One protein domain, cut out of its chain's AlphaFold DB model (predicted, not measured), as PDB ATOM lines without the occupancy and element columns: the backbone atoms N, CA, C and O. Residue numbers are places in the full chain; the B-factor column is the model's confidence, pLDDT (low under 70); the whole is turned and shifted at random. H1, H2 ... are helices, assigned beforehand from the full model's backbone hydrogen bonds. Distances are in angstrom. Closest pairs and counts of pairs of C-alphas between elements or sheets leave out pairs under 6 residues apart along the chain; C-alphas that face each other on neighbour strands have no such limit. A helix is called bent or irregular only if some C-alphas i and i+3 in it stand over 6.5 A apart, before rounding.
ATOM      1  N   GLU A  31     168.526 101.045 190.608       65.75
ATOM      2  CA  GLU A  31     169.898 101.328 191.038       65.75
ATOM      3  C   GLU A  31     170.194 102.833 191.041       65.75
ATOM      4  O   GLU A  31     170.699 103.355 192.028       65.75
ATOM      5  N   GLN A  32     169.798 103.565 189.996       69.12
ATOM      6  CA  GLN A  32     169.946 105.023 189.948       69.12
ATOM      7  C   GLN A  32     169.106 105.731 191.019       69.12
ATOM      8  O   GLN A  32     169.563 106.704 191.612       69.12
ATOM      9  N   LYS A  33     167.904 105.223 191.317       70.94
ATOM     10  CA  LYS A  33     167.062 105.710 192.422       70.94
ATOM     11  C   LYS A  33     167.728 105.474 193.774       70.94
ATOM     12  O   LYS A  33     167.710 106.372 194.610       70.94
ATOM     13  N   LEU A  34     168.344 104.309 193.976       69.12
ATOM     14  CA  LEU A  34     169.096 104.010 195.195       69.12
ATOM     15  C   LEU A  34     170.321 104.925 195.329       69.12
ATOM     16  O   LEU A  34     170.504 105.529 196.378       69.12
ATOM     17  N   ILE A  35     171.102 105.099 194.258       65.44
ATOM     18  CA  ILE A  35     172.246 106.022 194.227       65.44
ATOM     19  C   ILE A  35     171.791 107.450 194.543       65.44
ATOM     20  O   ILE A  35     172.407 108.107 195.374       65.44
ATOM     21  N   ALA A  36     170.694 107.922 193.944       65.25
ATOM     22  CA  ALA A  36     170.145 109.249 194.213       65.25
ATOM     23  C   ALA A  36     169.665 109.400 195.666       65.25
ATOM     24  O   ALA A  36     169.918 110.424 196.297       65.25
ATOM     25  N   GLN A  37     169.016 108.376 196.228       67.56
ATOM     26  CA  GLN A  37     168.596 108.366 197.631       67.56
ATOM     27  C   GLN A  37     169.792 108.396 198.584       67.56
ATOM     28  O   GLN A  37     169.789 109.173 199.535       67.56
ATOM     29  N   THR A  38     170.824 107.594 198.323       64.75
ATOM     30  CA  THR A  38     172.054 107.593 199.120       64.75
ATOM     31  C   THR A  38     172.802 108.917 198.973       64.75
ATOM     32  O   THR A  38     173.192 109.501 199.977       64.75
ATOM     33  N   ALA A  39     172.934 109.457 197.760       60.97
ATOM     34  CA  ALA A  39     173.559 110.757 197.518       60.97
ATOM     35  C   ALA A  39     172.806 111.900 198.219       60.97
ATOM     36  O   ALA A  39     173.427 112.792 198.790       60.97
ATOM     37  N   SER A  40     171.471 111.841 198.265       67.69
ATOM     38  CA  SER A  40     170.650 112.826 198.976       67.69
ATOM     39  C   SER A  40     170.911 112.860 200.485       67.69
ATOM     40  O   SER A  40     170.634 113.886 201.109       67.69
ATOM     41  N   GLN A  41     171.425 111.780 201.085       72.00
ATOM     42  CA  GLN A  41     171.806 111.770 202.503       72.00
ATOM     43  C   GLN A  41     173.051 112.625 202.764       72.00
ATOM     44  O   GLN A  41     173.192 113.151 203.864       72.00
ATOM     45  N   PHE A  42     173.889 112.821 201.741       78.94
ATOM     46  CA  PHE A  42     175.136 113.588 201.795       78.94
ATOM     47  C   PHE A  42     175.031 114.953 201.101       78.94
ATOM     48  O   PHE A  42     176.028 115.538 200.686       78.94
ATOM     49  N   ALA A  43     173.812 115.479 200.928       80.06
ATOM     50  CA  ALA A  43     173.589 116.730 200.202       80.06
ATOM     51  C   ALA A  43     174.334 117.934 200.823       80.06
ATOM     52  O   ALA A  43     174.761 118.837 200.098       80.06
ATOM     53  N   MET A  44     174.521 117.938 202.149       83.06
ATOM     54  CA  MET A  44     175.306 118.972 202.837       83.06
ATOM     55  C   MET A  44     176.782 118.874 202.457       83.06
ATOM     56  O   MET A  44     177.380 119.866 202.056       83.06
ATOM     57  N   GLU A  45     177.346 117.673 202.535       86.81
ATOM     58  CA  GLU A  45     178.735 117.369 202.220       86.81
ATOM     59  C   GLU A  45     179.033 117.647 200.744       86.81
ATOM     60  O   GLU A  45     180.063 118.236 200.429       86.81
ATOM     61  N   CYS A  46     178.109 117.326 199.836       89.62
ATOM     62  CA  CYS A  46     178.217 117.702 198.428       89.62
ATOM     63  C   CYS A  46     178.291 119.224 198.248       89.62
ATOM     64  O   CYS A  46     179.160 119.704 197.522       89.62
ATOM     65  N   SER A  47     177.430 119.983 198.938       90.25
ATOM     66  CA  SER A  47     177.428 121.454 198.875       90.25
ATOM     67  C   SER A  47     178.735 122.037 199.422       90.25
ATOM     68  O   SER A  47     179.324 122.924 198.804       90.25
ATOM     69  N   VAL A  48     179.231 121.501 200.546       92.69
ATOM     70  CA  VAL A  48     180.533 121.870 201.121       92.69
ATOM     71  C   VAL A  48     181.653 121.625 200.118       92.69
ATOM     72  O   VAL A  48     182.410 122.544 199.809       92.69
ATOM     73  N   CYS A  49     181.747 120.404 199.586       93.62
ATOM     74  CA  CYS A  49     182.798 120.015 198.655       93.62
ATOM     75  C   CYS A  49     182.767 120.869 197.388       93.62
ATOM     76  O   CYS A  49     183.818 121.313 196.935       93.62
ATOM     77  N   LYS A  50     181.580 121.140 196.838       96.06
ATOM     78  CA  LYS A  50     181.402 121.980 195.649       96.06
ATOM     79  C   LYS A  50     181.967 123.379 195.884       96.06
ATOM     80  O   LYS A  50     182.806 123.838 195.111       96.06
ATOM     81  N   VAL A  51     181.542 124.044 196.959       97.81
ATOM     82  CA  VAL A  51     181.996 125.407 197.269       97.81
ATOM     83  C   VAL A  51     183.493 125.417 197.571       97.81
ATOM     84  O   VAL A  51     184.233 126.123 196.890       97.81
ATOM     85  N   TYR A  52     183.947 124.578 198.505       96.44
ATOM     86  CA  TYR A  52     185.342 124.544 198.943       96.44
ATOM     87  C   TYR A  52     186.312 124.228 197.799       96.44
ATOM     88  O   TYR A  52     187.293 124.937 197.611       96.44
ATOM     89  N   SER A  53     186.038 123.187 197.006       96.38
ATOM     90  CA  SER A  53     186.944 122.779 195.923       96.38
ATOM     91  C   SER A  53     187.011 123.808 194.799       96.38
ATOM     92  O   SER A  53     188.100 124.077 194.300       96.38
ATOM     93  N   SER A  54     185.879 124.415 194.428       98.19
ATOM     94  CA  SER A  54     185.860 125.439 193.380       98.19
ATOM     95  C   SER A  54     186.654 126.686 193.775       98.19
ATOM     96  O   SER A  54     187.347 127.242 192.932       98.19
ATOM     97  N   GLU A  55     186.597 127.100 195.042       98.00
ATOM     98  CA  GLU A  55     187.323 128.274 195.539       98.00
ATOM     99  C   GLU A  55     188.790 127.971 195.829       98.00
ATOM    100  O   GLU A  55     189.652 128.773 195.488       98.00
ATOM    101  N   ALA A  56     189.101 126.785 196.360       96.62
ATOM    102  CA  ALA A  56     190.483 126.342 196.507       96.62
ATOM    103  C   ALA A  56     191.185 126.246 195.143       96.62
ATOM    104  O   ALA A  56     192.337 126.655 195.013       96.62
ATOM    105  N   PHE A  57     190.491 125.738 194.119       97.75
ATOM    106  CA  PHE A  57     191.022 125.683 192.760       97.75
ATOM    107  C   PHE A  57     191.235 127.081 192.169       97.75
ATOM    108  O   PHE A  57     192.289 127.325 191.595       97.75
ATOM    109  N   ASP A  58     190.285 128.004 192.358       98.06
ATOM    110  CA  ASP A  58     190.404 129.404 191.922       98.06
ATOM    111  C   ASP A  58     191.672 130.056 192.501       98.06
ATOM    112  O   ASP A  58     192.486 130.581 191.746       98.06
ATOM    113  N   THR A  59     191.908 129.912 193.810       97.50
ATOM    114  CA  THR A  59     193.116 130.423 194.481       97.50
ATOM    115  C   THR A  59     194.400 129.796 193.933       97.50
ATOM    116  O   THR A  59     195.368 130.500 193.665       97.50
ATOM    117  N   VAL A  60     194.431 128.471 193.750       97.44
ATOM    118  CA  VAL A  60     195.626 127.774 193.237       97.44
ATOM    119  C   VAL A  60     195.967 128.230 191.822       97.44
ATOM    120  O   VAL A  60     197.138 128.431 191.507       97.44
ATOM    121  N   VAL A  61     194.960 128.379 190.963       98.00
ATOM    122  CA  VAL A  61     195.164 128.752 189.563       98.00
ATOM    123  C   VAL A  61     195.546 130.228 189.424       98.00
ATOM    124  O   VAL A  61     196.399 130.543 188.596       98.00
ATOM    125  N   ASP A  62     194.984 131.113 190.249       98.50
ATOM    126  CA  ASP A  62     195.372 132.530 190.307       98.50
ATOM    127  C   ASP A  62     196.853 132.689 190.694       98.50
ATOM    128  O   ASP A  62     197.629 133.311 189.965       98.50
ATOM    129  N   GLU A  63     197.290 132.013 191.760       98.19
ATOM    130  CA  GLU A  63     198.695 132.019 192.183       98.19
ATOM    131  C   GLU A  63     199.614 131.355 191.144       98.19
ATOM    132  O   GLU A  63     200.709 131.845 190.860       98.19
ATOM    133  N   ALA A  64     199.176 130.265 190.511       96.88
ATOM    134  CA  ALA A  64     199.943 129.620 189.449       96.88
ATOM    135  C   ALA A  64     200.119 130.535 188.225       96.88
ATOM    136  O   ALA A  64     201.213 130.582 187.655       96.88
ATOM    137  N   LEU A  65     199.092 131.300 187.838       97.94
ATOM    138  CA  LEU A  65     199.208 132.318 186.792       97.94
ATOM    139  C   LEU A  65     200.196 133.407 187.214       97.94
ATOM    140  O   LEU A  65     201.090 133.761 186.439       97.94
ATOM    141  N   GLN A  66     200.099 133.882 188.456       98.19
ATOM    142  CA  GLN A  66     200.991 134.897 189.010       98.19
ATOM    143  C   GLN A  66     202.466 134.454 188.994       98.19
ATOM    144  O   GLN A  66     203.342 135.260 188.668       98.19
ATOM    145  N   LEU A  67     202.754 133.174 189.261       96.44
ATOM    146  CA  LEU A  67     204.103 132.597 189.169       96.44
ATOM    147  C   LEU A  67     204.680 132.627 187.744       96.44
ATOM    148  O   LEU A  67     205.891 132.771 187.578       96.44
ATOM    149  N   HIS A  68     203.834 132.543 186.713       96.81
ATOM    150  CA  HIS A  68     204.256 132.685 185.314       96.81
ATOM    151  C   HIS A  68     204.459 134.156 184.900       96.81
ATOM    152  O   HIS A  68     205.011 134.435 183.831       96.81
ATOM    153  N   GLY A  69     204.034 135.122 185.719       97.38
ATOM    154  CA  GLY A  69     204.123 136.549 185.415       97.38
ATOM    155  C   GLY A  69     203.423 136.904 184.100       97.38
ATOM    156  O   GLY A  69     202.355 136.386 183.784       97.38
ATOM    157  N   GLY A  70     204.042 137.766 183.286       96.88
ATOM    158  CA  GLY A  70     203.465 138.176 181.997       96.88
ATOM    159  C   GLY A  70     203.239 137.021 181.013       96.88
ATOM    160  O   GLY A  70     202.352 137.113 180.172       96.88
ATOM    161  N   ALA A  71     203.996 135.925 181.143       96.38
ATOM    162  CA  ALA A  71     203.812 134.734 180.320       96.38
ATOM    163  C   ALA A  71     202.497 134.008 180.633       96.38
ATOM    164  O   ALA A  71     201.868 133.482 179.722       96.38
ATOM    165  N   GLY A  72     202.029 134.060 181.886       95.69
ATOM    166  CA  GLY A  72     200.757 133.459 182.295       95.69
ATOM    167  C   GLY A  72     199.526 134.091 181.635       95.69
ATOM    168  O   GLY A  72     198.456 133.499 181.649       95.69
ATOM    169  N   PHE A  73     199.679 135.274 181.026       96.38
ATOM    170  CA  PHE A  73     198.630 135.958 180.265       96.38
ATOM    171  C   PHE A  73     198.680 135.663 178.752       96.38
ATOM    172  O   PHE A  73     197.831 136.129 177.992       96.38
ATOM    173  N   ILE A  74     199.691 134.930 178.282       97.00
ATOM    174  CA  ILE A  74     199.857 134.589 176.867       97.00
ATOM    175  C   ILE A  74     199.158 133.253 176.603       97.00
ATOM    176  O   ILE A  74     199.420 132.273 177.292       97.00
ATOM    177  N   GLN A  75     198.323 133.199 175.560       95.56
ATOM    178  CA  GLN A  75     197.510 132.023 175.200       95.56
ATOM    179  C   GLN A  75     198.316 130.737 174.950       95.56
ATOM    180  O   GLN A  75     197.767 129.645 175.057       95.56
ATOM    181  N   ASP A  76     199.603 130.858 174.619       95.38
ATOM    182  CA  ASP A  76     200.494 129.715 174.396       95.38
ATOM    183  C   ASP A  76     200.847 128.970 175.700       95.38
ATOM    184  O   ASP A  76     201.306 127.828 175.646       95.38
ATOM    185  N   TYR A  77     200.648 129.592 176.868       96.25
ATOM    186  CA  TYR A  77     200.868 128.959 178.167       96.25
ATOM    187  C   TYR A  77     199.574 128.325 178.682       96.25
ATOM    188  O   TYR A  77     198.556 128.997 178.835       96.25
ATOM    189  N   GLU A  78     199.634 127.036 179.029       96.31
ATOM    190  CA  GLU A  78     198.477 126.256 179.496       96.31
ATOM    191  C   GLU A  78     197.732 126.930 180.660       96.31
ATOM    192  O   GLU A  78     196.499 126.940 180.687       96.31
ATOM    193  N   ILE A  79     198.472 127.566 181.576       97.62
ATOM    194  CA  ILE A  79     197.915 128.235 182.754       97.62
ATOM    195  C   ILE A  79     196.897 129.339 182.413       97.62
ATOM    196  O   ILE A  79     195.948 129.530 183.170       97.62
ATOM    197  N   GLU A  80     197.022 130.008 181.260       97.94
ATOM    198  CA  GLU A  80     196.050 131.012 180.798       97.94
ATOM    199  C   GLU A  80     194.670 130.376 180.607       97.94
ATOM    200  O   GLU A  80     193.653 130.892 181.082       97.94
ATOM    201  N   SER A  81     194.642 129.214 179.949       97.62
ATOM    202  CA  SER A  81     193.401 128.497 179.677       97.62
ATOM    203  C   SER A  81     192.788 127.923 180.948       97.62
ATOM    204  O   SER A  81     191.593 128.095 181.177       97.62
ATOM    205  N   VAL A  82     193.620 127.357 181.826       98.00
ATOM    206  CA  VAL A  82     193.192 126.827 183.125       98.00
ATOM    207  C   VAL A  82     192.582 127.930 183.996       98.00
ATOM    208  O   VAL A  82     191.553 127.696 184.630       98.00
ATOM    209  N   TYR A  83     193.149 129.142 183.987       98.19
ATOM    210  CA  TYR A  83     192.603 130.301 184.703       98.19
ATOM    211  C   TYR A  83     191.230 130.729 184.192       98.19
ATOM    212  O   TYR A  83     190.314 130.978 184.975       98.19
ATOM    213  N   ARG A  84     191.034 130.786 182.873       97.81
ATOM    214  CA  ARG A  84     189.707 131.098 182.321       97.81
ATOM    215  C   ARG A  84     188.686 130.015 182.656       97.81
ATOM    216  O   ARG A  84     187.543 130.334 182.990       97.81
ATOM    217  N   ASP A  85     189.098 128.756 182.571       97.50
ATOM    218  CA  ASP A  85     188.219 127.608 182.761       97.50
ATOM    219  C   ASP A  85     187.854 127.405 184.241       97.50
ATOM    220  O   ASP A  85     186.744 126.961 184.543       97.50
ATOM    221  N   SER A  86     188.713 127.805 185.188       97.38
ATOM    222  CA  SER A  86     188.413 127.728 186.626       97.38
ATOM    223  C   SER A  86     187.165 128.533 187.005       97.38
ATOM    224  O   SER A  86     186.383 128.116 187.870       97.38
ATOM    225  N   ARG A  87     186.917 129.654 186.312       97.44
ATOM    226  CA  ARG A  87     185.888 130.629 186.681       97.44
ATOM    227  C   ARG A  87     184.477 130.049 186.685       97.44
ATOM    228  O   ARG A  87     183.644 130.485 187.492       97.44
ATOM    229  N   ILE A  88     184.188 129.096 185.799       97.56
ATOM    230  CA  ILE A  88     182.840 128.536 185.645       97.56
ATOM    231  C   ILE A  88     182.438 127.640 186.826       97.56
ATOM    232  O   ILE A  88     181.253 127.545 187.148       97.56
TER     233      ILE A  88
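AT A GLANCE: This is residues 31 to 88 of the 278 residues of the protein "Acyl-CoA_dh_1 domain-containing protein" of Bacillus sp. SGD-V-76 (UniProt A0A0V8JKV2). One long helix, H2, makes the length of the model; after its last residues a tight turn, residues 74 to 77, leads into the shorter H3, which folds back and packs on the later part of H2 in a helical hairpin. At the other end H1 turns off as a short arm, making a corner with H2, and residues 31 to 53, H1 with the first part of H2, stick out free. The printed part has 58 residues with three named helices, in the order H1, H2, H3, and no named strand: all helix. It is extended, with a radius of gyration of the C-alphas of 16.8 A and spans of 50 by 19 by 12 A, a rod in outline.

IN THESE COORDINATES: H2, residues 43 to 73, measures 37.3 A from first to last C-alpha and begins with C-alpha 43 at (173.589, 116.730, 200.202). It is irregular, with C-alphas 67 and 70 9.1 A apart, and has a kink of 87 degrees near residue 67. H3, residues 78 to 88, measures 17.0 A and ends with C-alpha 88 at (182.840, 128.536, 185.645). H3 is neither bent nor irregular, but only just: C-alphas 85 and 88 are 6.2 A apart. H1, residues 31 to 41, measures 15.6 A and begins with C-alpha 31 at (169.898, 101.328, 191.038).

HOW THE PARTS SIT: H2 and H3 touch and form a helical hairpin; their closest C-alphas, of Gly 72 and Glu 80, are 5.5 A apart. They run opposite ways at a shallow tilt of 33 degrees, only just short of steep. H1 and H2 meet only through their link. H1 and H3 are apart. Every O i to N i+4 pair is within hydrogen-bond range in H1, against 23 of 27 in H2 and 5 of 7 in H3.

THE WHOLE: The C-alphas of Glu 31 and Gly 70, the two farthest apart, are 50.7 A apart. Without residues 31 to 53 the body spans 24 by 16 by 9 A. The printed part has no cut, and both links are tight. The mean pLDDT of the printed part is 90.1; residues 31 to 32 and 34 to 40 are under 70.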